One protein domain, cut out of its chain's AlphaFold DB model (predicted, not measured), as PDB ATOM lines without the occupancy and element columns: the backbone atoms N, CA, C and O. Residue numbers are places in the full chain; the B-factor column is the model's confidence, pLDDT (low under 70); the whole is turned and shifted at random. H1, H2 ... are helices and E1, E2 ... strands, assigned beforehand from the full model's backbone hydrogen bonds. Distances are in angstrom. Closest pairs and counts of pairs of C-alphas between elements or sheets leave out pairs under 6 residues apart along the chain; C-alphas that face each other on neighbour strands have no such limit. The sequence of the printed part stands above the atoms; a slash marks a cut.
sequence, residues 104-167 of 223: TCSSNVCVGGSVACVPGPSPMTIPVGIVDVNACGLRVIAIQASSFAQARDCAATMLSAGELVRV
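AT A GLANCE: This is residues 104 to 167 of the 223 residues of an uncharacterized protein of Archangium gephyra (UniProt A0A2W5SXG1). A long, twisted hairpin, E3 and E4, makes a narrow slab, with the short strand E5 beside the last part of E3 and H1 packed on one face. The small hairpin of E1 and E2 sits over the opposite face, and residues 112 to 123 swing from it past the E4 edge to E3. The 64 printed residues hold five named strands and one named helix, in the order E1, E2, E3, E4, H1, E5, a mixed class; the larger sheet runs E4, E3, E5, antiparallel. The whole is compact, with a radius of gyration of the C-alphas of 11.3 A, yet elongated, spanning 37 by 22 by 17 A.

HOW THE PARTS SIT: Begin at E1, residues 104 to 106, and E2, residues 109 to 111, an antiparallel hairpin with N 104 and O 111 2.9 A apart, within hydrogen-bond range. Go on to E3, residues 124 to 132, and E4, residues 137 to 145, also an antiparallel hairpin: N 126 and O 143 are within range at 2.8 A. The closest C-alphas of E2 and E4, those of Val 111 and Ala 142, are 5.7 A apart. Next, H1, residues 148 to 157, is on the sheet of E4, E3 and E5, residues 163 to 166, giving two layers, a helix on one face of a sheet; its closest C-alphas to E4 are those of Ala 151 and Ala 145, 5.4 A. In H1, 5 of 6 O i to N i+4 pairs are within range. E5 is antiparallel to E3, with N 131 and O 164 2.9 A apart. E4, H1 and E5 form a split strand-helix-strand unit, two strands running the same way with E3 between them, its crossover right-handed.

IN THESE COORDINATES: Find C-alpha 104, where E1 begins, at (202.707, 276.260, 159.092). E3 runs 25.6 A from C-alpha 124 at (194.652, 270.117, 150.753), E4 21.9 A and H1 14.5 A; E5 ends at C-alpha 166, (182.755, 281.998, 158.977).

THE WHOLE: The C-alphas farthest apart, of Pro 121 and Asn 134, are 37.0 A apart. The printed part has no cut, and the link E2 to E3 is long. Look for pLDDT under 70 at residues 113 to 114, 118 to 122 and 167.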
ATOM      1  N   THR A 104     202.405 276.304 160.531       81.81
ATOM      2  CA  THR A 104     202.707 276.260 159.092       81.81
ATOM      3  C   THR A 104     202.001 277.403 158.379       81.81
ATOM      4  O   THR A 104     200.833 277.672 158.648       81.81
ATOM      5  N   CYS A 105     202.689 278.065 157.447       79.69
ATOM      6  CA  CYS A 105     202.042 279.023 156.560       79.69
ATOM      7  C   CYS A 105     201.255 278.278 155.476       79.69
ATOM      8  O   CYS A 105     201.844 277.612 154.624       79.69
ATOM      9  N   SER A 106     199.927 278.381 155.501       77.44
ATOM     10  CA  SER A 106     199.038 277.779 154.509       77.44
ATOM     11  C   SER A 106     198.116 278.842 153.932       77.44
ATOM     12  O   SER A 106     197.384 279.501 154.664       77.44
ATOM     13  N   SER A 107     198.154 279.029 152.609       73.25
ATOM     14  CA  SER A 107     197.348 280.048 151.918       73.25
ATOM     15  C   SER A 107     197.481 281.451 152.541       73.25
ATOM     16  O   SER A 107     196.489 282.151 152.709       73.25
ATOM     17  N   ASN A 108     198.712 281.846 152.897       74.00
ATOM     18  CA  ASN A 108     199.069 283.102 153.581       74.00
ATOM     19  C   ASN A 108     198.546 283.278 155.015       74.00
ATOM     20  O   ASN A 108     198.759 284.338 155.595       74.00
ATOM     21  N   VAL A 109     197.976 282.239 155.629       76.69
ATOM     22  CA  VAL A 109     197.553 282.248 157.033       76.69
ATOM     23  C   VAL A 109     198.343 281.214 157.833       76.69
ATOM     24  O   VAL A 109     198.601 280.097 157.379       76.69
ATOM     25  N   CYS A 110     198.737 281.582 159.043       80.62
ATOM     26  CA  CYS A 110     199.419 280.707 159.977       80.62
ATOM     27  C   CYS A 110     198.445 279.746 160.638       80.62
ATOM     28  O   CYS A 110     197.495 280.166 161.290       80.62
ATOM     29  N   VAL A 111     198.689 278.450 160.489       79.75
ATOM     30  CA  VAL A 111     197.798 277.407 161.002       79.75
ATOM     31  C   VAL A 111     198.549 276.400 161.867       79.75
ATOM     32  O   VAL A 111     199.690 276.033 161.563       79.75
ATOM     33  N   GLY A 112     197.914 275.981 162.966       74.75
ATOM     34  CA  GLY A 112     198.455 275.028 163.931       74.75
ATOM     35  C   GLY A 112     197.826 273.653 163.778       74.75
ATOM     36  O   GLY A 112     196.611 273.505 163.888       74.75
ATOM     37  N   GLY A 113     198.656 272.636 163.519       68.38
ATOM     38  CA  GLY A 113     198.172 271.287 163.215       68.38
ATOM     39  C   GLY A 113     197.222 271.265 162.011       68.38
ATOM     40  O   GLY A 113     196.876 272.286 161.426       68.38
ATOM     41  N   SER A 114     196.800 270.084 161.584       68.25
ATOM     42  CA  SER A 114     195.718 269.985 160.607       68.25
ATOM     43  C   SER A 114     194.820 268.837 160.996       68.25
ATOM     44  O   SER A 114     195.307 267.723 161.203       68.25
ATOM     45  N   VAL A 115     193.520 269.094 161.086       74.88
ATOM     46  CA  VAL A 115     192.554 268.031 161.345       74.88
ATOM     47  C   VAL A 115     192.153 267.419 160.015       74.88
ATOM     48  O   VAL A 115     191.642 268.098 159.124       74.88
ATOM     49  N   ALA A 116     192.446 266.130 159.867       76.25
ATOM     50  CA  ALA A 116     192.029 265.353 158.713       76.25
ATOM     51  C   ALA A 116     190.590 264.897 158.912       76.25
ATOM     52  O   ALA A 116     190.296 264.089 159.788       76.25
ATOM     53  N   CYS A 117     189.698 265.413 158.075       73.31
ATOM     54  CA  CYS A 117     188.275 265.099 158.157       73.31
ATOM     55  C   CYS A 117     187.830 264.075 157.112       73.31
ATOM     56  O   CYS A 117     186.646 263.761 157.010       73.31
ATOM     57  N   VAL A 118     188.773 263.570 156.309       69.38
ATOM     58  CA  VAL A 118     188.515 262.590 155.253       69.38
ATOM     59  C   VAL A 118     189.805 261.900 154.814       69.38
ATOM     60  O   VAL A 118     190.833 262.565 154.676       69.38
ATOM     61  N   PRO A 119     189.738 260.613 154.437       54.88
ATOM     62  CA  PRO A 119     190.641 260.039 153.453       54.88
ATOM     63  C   PRO A 119     190.180 260.442 152.040       54.88
ATOM     64  O   PRO A 119     189.186 259.936 151.524       54.88
ATOM     65  N   GLY A 120     190.893 261.373 151.409       60.31
ATOM     66  CA  GLY A 120     190.795 261.661 149.973       60.31
ATOM     67  C   GLY A 120     192.146 261.406 149.297       60.31
ATOM     68  O   GLY A 120     193.160 261.404 149.991       60.31
ATOM     69  N   PRO A 121     192.211 261.191 147.970       58.09
ATOM     70  CA  PRO A 121     193.479 260.890 147.298       58.09
ATOM     71  C   PRO A 121     194.477 262.063 147.317       58.09
ATOM     72  O   PRO A 121     195.671 261.827 147.165       58.09
ATOM     73  N   SER A 122     194.002 263.293 147.564       67.31
ATOM     74  CA  SER A 122     194.830 264.500 147.701       67.31
ATOM     75  C   SER A 122     194.149 265.533 148.617       67.31
ATOM     76  O   SER A 122     193.508 266.459 148.116       67.31
ATOM     77  N   PRO A 123     194.195 265.382 149.954       73.12
ATOM     78  CA  PRO A 123     193.685 266.414 150.846       73.12
ATOM     79  C   PRO A 123     194.582 267.655 150.755       73.12
ATOM     80  O   PRO A 123     195.806 267.554 150.810       73.12
ATOM     81  N   MET A 124     193.971 268.829 150.622       78.94
ATOM     82  CA  MET A 124     194.652 270.117 150.753       78.94
ATOM     83  C   MET A 124     194.358 270.703 152.131       78.94
ATOM     84  O   MET A 124     193.281 270.484 152.687       78.94
ATOM     85  N   THR A 125     195.312 271.448 152.684       80.44
ATOM     86  CA  THR A 125     195.094 272.205 153.919       80.44
ATOM     87  C   THR A 125     194.289 273.455 153.594       80.44
ATOM     88  O   THR A 125     194.756 274.338 152.877       80.44
ATOM     89  N   ILE A 126     193.069 273.510 154.115       82.25
ATOM     90  CA  ILE A 126     192.123 274.601 153.929       82.25
ATOM     91  C   ILE A 126     191.985 275.344 155.261       82.25
ATOM     92  O   ILE A 126     191.512 274.742 156.230       82.25
ATOM     93  N   PRO A 127     192.389 276.625 155.346       82.44
ATOM     94  CA  PRO A 127     192.105 277.438 156.519       82.44
ATOM     95  C   PRO A 127     190.609 277.760 156.571       82.44
ATOM     96  O   PRO A 127     190.007 278.141 155.566       82.44
ATOM     97  N   VAL A 128     190.013 277.619 157.749       86.06
ATOM     98  CA  VAL A 128     188.606 277.921 158.017       86.06
ATOM     99  C   VAL A 128     188.529 278.900 159.182       86.06
ATOM    100  O   VAL A 128     189.062 278.628 160.259       86.06
ATOM    101  N   GLY A 129     187.881 280.046 158.968       87.06
ATOM    102  CA  GLY A 129     187.677 281.051 160.005       87.06
ATOM    103  C   GLY A 129     186.562 280.651 160.969       87.06
ATOM    104  O   GLY A 129     185.498 280.193 160.553       87.06
ATOM    105  N   ILE A 130     186.787 280.838 162.265       88.81
ATOM    106  CA  ILE A 130     185.789 280.642 163.317       88.81
ATOM    107  C   ILE A 130     185.460 282.000 163.930       88.81
ATOM    108  O   ILE A 130     186.364 282.767 164.274       88.81
ATOM    109  N   VAL A 131     184.171 282.287 164.076       90.12
ATOM    110  CA  VAL A 131     183.660 283.488 164.747       90.12
ATOM    111  C   VAL A 131     182.727 283.120 165.893       90.12
ATOM    112  O   VAL A 131     182.269 281.983 165.979       90.12
ATOM    113  N   ASP A 132     182.405 284.084 166.747       89.75
ATOM    114  CA  ASP A 132     181.301 283.961 167.696       89.75
ATOM    115  C   ASP A 132     179.934 284.288 167.051       89.75
ATOM    116  O   ASP A 132     179.828 284.679 165.883       89.75
ATOM    117  N   VAL A 133     178.858 284.183 167.833       86.25
ATOM    118  CA  VAL A 133     177.497 284.576 167.414       86.25
ATOM    119  C   VAL A 133     177.366 286.040 166.965       86.25
ATOM    120  O   VAL A 133     176.402 286.384 166.281       86.25
ATOM    121  N   ASN A 134     178.333 286.894 167.303       84.94
ATOM    122  CA  ASN A 134     178.382 288.307 166.942       84.94
ATOM    123  C   ASN A 134     179.278 288.580 165.724       84.94
ATOM    124  O   ASN A 134     179.473 289.738 165.368       84.94
ATOM    125  N   ALA A 135     179.793 287.539 165.061       85.69
ATOM    126  CA  ALA A 135     180.769 287.628 163.976       85.69
ATOM    127  C   ALA A 135     182.144 288.199 164.385       85.69
ATOM    128  O   ALA A 135     182.926 288.588 163.515       85.69
ATOM    129  N   CYS A 136     182.474 288.212 165.678       88.00
ATOM    130  CA  CYS A 136     183.829 288.476 166.148       88.00
ATOM    131  C   CYS A 136     184.724 287.293 165.791       88.00
ATOM    132  O   CYS A 136     184.396 286.149 166.099       88.00
ATOM    133  N   GLY A 137     185.848 287.553 165.132       88.88
ATOM    134  CA  GLY A 137     186.815 286.519 164.791       88.88
ATOM    135  C   GLY A 137     187.473 285.949 166.043       88.88
ATOM    136  O   GLY A 137     187.975 286.699 166.875       88.88
ATOM    137  N   LEU A 138     187.456 284.622 166.168       87.38
ATOM    138  CA  LEU A 138     187.999 283.902 167.320       87.38
ATOM    139  C   LEU A 138     189.329 283.231 166.987       87.38
ATOM    140  O   LEU A 138     190.300 283.369 167.722       87.38
ATOM    141  N   ARG A 139     189.363 282.460 165.895       84.25
ATOM    142  CA  ARG A 139     190.548 281.713 165.448       84.25
ATOM    143  C   ARG A 139     190.397 281.237 164.010       84.25
ATOM    144  O   ARG A 139     189.304 281.277 163.449       84.25
ATOM    145  N   VAL A 140     191.478 280.711 163.447       84.56
ATOM    146  CA  VAL A 140     191.461 279.941 162.197       84.56
ATOM    147  C   VAL A 140     191.876 278.517 162.513       84.56
ATOM    148  O   VAL A 140     192.815 278.313 163.271       84.56
ATOM    149  N   ILE A 141     191.201 277.543 161.915       83.06
ATOM    150  CA  ILE A 141     191.589 276.135 161.993       83.06
ATOM    151  C   ILE A 141     191.985 275.623 160.611       83.06
ATOM    152  O   ILE A 141     191.367 275.975 159.607       83.06
ATOM    153  N   ALA A 142     193.019 274.786 160.549       82.75
ATOM    154  CA  ALA A 142     193.415 274.109 159.321       82.75
ATOM    155  C   ALA A 142     192.723 272.755 159.202       82.75
ATOM    156  O   ALA A 142     192.933 271.854 160.017       82.75
ATOM    157  N   ILE A 143     191.947 272.596 158.135       84.06
ATOM    158  CA  ILE A 143     191.257 271.353 157.824       84.06
ATOM    159  C   ILE A 143     191.856 270.739 156.565       84.06
ATOM    160  O   ILE A 143     191.932 271.381 155.520       84.06
ATOM    161  N   GLN A 144     192.253 269.473 156.648       85.94
ATOM    162  CA  GLN A 144     192.590 268.684 155.471       85.94
ATOM    163  C   GLN A 144     191.302 268.168 154.824       85.94
ATOM    164  O   GLN A 144     190.616 267.302 155.372       85.94
ATOM    165  N   ALA A 145     190.978 268.717 153.656       84.75
ATOM    166  CA  ALA A 145     189.780 268.385 152.893       84.75
ATOM    167  C   ALA A 145     190.032 268.518 151.386       84.75
ATOM    168  O   ALA A 145     191.035 269.079 150.952       84.75
ATOM    169  N   SER A 146     189.113 268.003 150.571       85.81
ATOM    170  CA  SER A 146     189.175 268.121 149.107       85.81
ATOM    171  C   SER A 146     188.393 269.324 148.563       85.81
ATOM    172  O   SER A 146     188.441 269.592 147.367       85.81
ATOM    173  N   SER A 147     187.650 270.044 149.411       84.06
ATOM    174  CA  SER A 147     186.924 271.267 149.041       84.06
ATOM    175  C   SER A 147     186.639 272.156 150.256       84.06
ATOM    176  O   SER A 147     186.595 271.665 151.384       84.06
ATOM    177  N   PHE A 148     186.379 273.448 150.023       83.19
ATOM    178  CA  PHE A 148     185.973 274.394 151.073       83.19
ATOM    179  C   PHE A 148     184.671 273.987 151.765       83.19
ATOM    180  O   PHE A 148     184.604 274.011 152.989       83.19
ATOM    181  N   ALA A 149     183.675 273.518 151.003       84.94
ATOM    182  CA  ALA A 149     182.416 273.032 151.566       84.94
ATOM    183  C   ALA A 149     182.654 271.894 152.570       84.94
ATOM    184  O   ALA A 149     182.134 271.922 153.678       84.94
ATOM    185  N   GLN A 150     183.520 270.944 152.221       85.94
ATOM    186  CA  GLN A 150     183.874 269.844 153.109       85.94
ATOM    187  C   GLN A 150     184.698 270.298 154.321       85.94
ATOM    188  O   GLN A 150     184.483 269.803 155.426       85.94
ATOM    189  N   ALA A 151     185.631 271.236 154.133       86.12
ATOM    190  CA  ALA A 151     186.385 271.820 155.237       86.12
ATOM    191  C   ALA A 151     185.454 272.518 156.237       86.12
ATOM    192  O   ALA A 151     185.587 272.321 157.443       86.12
ATOM    193  N   ARG A 152     184.475 273.275 155.731       86.50
ATOM    194  CA  ARG A 152     183.444 273.959 156.513       86.50
ATOM    195  C   ARG A 152     182.548 272.977 157.258       86.50
ATOM    196  O   ARG A 152     182.335 273.148 158.455       86.50
ATOM    197  N   ASP A 153     182.051 271.953 156.573       87.75
ATOM    198  CA  ASP A 153     181.187 270.946 157.188       87.75
ATOM    199  C   ASP A 153     181.939 270.185 158.288       87.75
ATOM    200  O   ASP A 153     181.379 269.925 159.348       87.75
ATOM    201  N   CYS A 154     183.235 269.909 158.096       87.50
ATOM    202  CA  CYS A 154     184.049 269.347 159.166       87.50
ATOM    203  C   CYS A 154     184.261 270.325 160.323       87.50
ATOM    204  O   CYS A 154     184.039 269.963 161.479       87.50
ATOM    205  N   ALA A 155     184.658 271.562 160.028       88.38
ATOM    206  CA  ALA A 155     184.854 272.603 161.029       88.38
ATOM    207  C   ALA A 155     183.610 272.775 161.913       88.38
ATOM    208  O   ALA A 155     183.738 272.905 163.128       88.38
ATOM    209  N   ALA A 156     182.411 272.678 161.327       88.00
ATOM    210  CA  ALA A 156     181.141 272.752 162.041       88.00
ATOM    211  C   ALA A 156     180.971 271.657 163.114       88.00
ATOM    212  O   ALA A 156     180.312 271.893 164.125       88.00
ATOM    213  N   THR A 157     181.588 270.483 162.942       87.25
ATOM    214  CA  THR A 157     181.557 269.395 163.942       87.25
ATOM    215  C   THR A 157     182.489 269.629 165.133       87.25
ATOM    216  O   THR A 157     182.378 268.941 166.144       87.25
ATOM    217  N   MET A 158     183.398 270.599 165.020       84.75
ATOM    218  CA  MET A 158     184.433 270.904 166.010       84.75
ATOM    219  C   MET A 158     184.147 272.183 166.809       84.75
ATOM    220  O   MET A 158     184.978 272.605 167.615       84.75
ATOM    221  N   LEU A 159     183.010 272.831 166.556       87.12
ATOM    222  CA  LEU A 159     182.649 274.095 167.189       87.12
ATOM    223  C   LEU A 159     182.277 273.904 168.658       87.12
ATOM    224  O   LEU A 159     181.570 272.966 169.028       87.12
ATOM    225  N   SER A 160     182.704 274.852 169.487       88.62
ATOM    226  CA  SER A 160     182.181 275.005 170.844       88.62
ATOM    227  C   SER A 160     180.837 275.740 170.827       88.62
ATOM    228  O   SER A 160     180.453 276.371 169.839       88.62
ATOM    229  N   ALA A 161     180.100 275.680 171.938       87.25
ATOM    230  CA  ALA A 161     178.847 276.418 172.074       87.25
ATOM    231  C   ALA A 161     179.074 277.929 171.867       87.25
ATOM    232  O   ALA A 161     179.919 278.525 172.531       87.25
ATOM    233  N   GLY A 162     178.300 278.539 170.965       84.56
ATOM    234  CA  GLY A 162     178.412 279.964 170.631       84.56
ATOM    235  C   GLY A 162     179.407 280.293 169.514       84.56
ATOM    236  O   GLY A 162     179.556 281.465 169.178       84.56
ATOM    237  N   GLU A 163     180.052 279.291 168.914       89.69
ATOM    238  CA  GLU A 163     180.922 279.471 167.753       89.69
ATOM    239  C   GLU A 163     180.183 279.173 166.449       89.69
ATOM    240  O   GLU A 163     179.257 278.362 166.402       89.69
ATOM    241  N   LEU A 164     180.613 279.826 165.375       88.19
ATOM    242  CA  LEU A 164     180.101 279.661 164.025       88.19
ATOM    243  C   LEU A 164     181.279 279.561 163.054       88.19
ATOM    244  O   LEU A 164     182.274 280.277 163.186       88.19
ATOM    245  N   VAL A 165     181.154 278.711 162.032       86.94
ATOM    246  CA  VAL A 165     182.094 278.753 160.907       86.94
ATOM    247  C   VAL A 165     181.801 279.996 160.072       86.94
ATOM    248  O   VAL A 165     180.658 280.231 159.669       86.94
ATOM    249  N   ARG A 166     182.835 280.787 159.792       74.81
ATOM    250  CA  ARG A 166     182.755 281.998 158.977       74.81
ATOM    251  C   ARG A 166     183.747 281.937 157.828       74.81
ATOM    252  O   ARG A 166     184.872 281.473 157.967       74.81
ATOM    253  N   VAL A 167     183.314 282.559 156.740       59.97
ATOM    254  CA  VAL A 167     184.071 282.866 155.529       59.97
ATOM    255  C   VAL A 167     184.456 281.633 154.704       59.97
ATOM    256  O   VAL A 167     185.364 280.875 155.027       59.97
TER     257      VAL A 167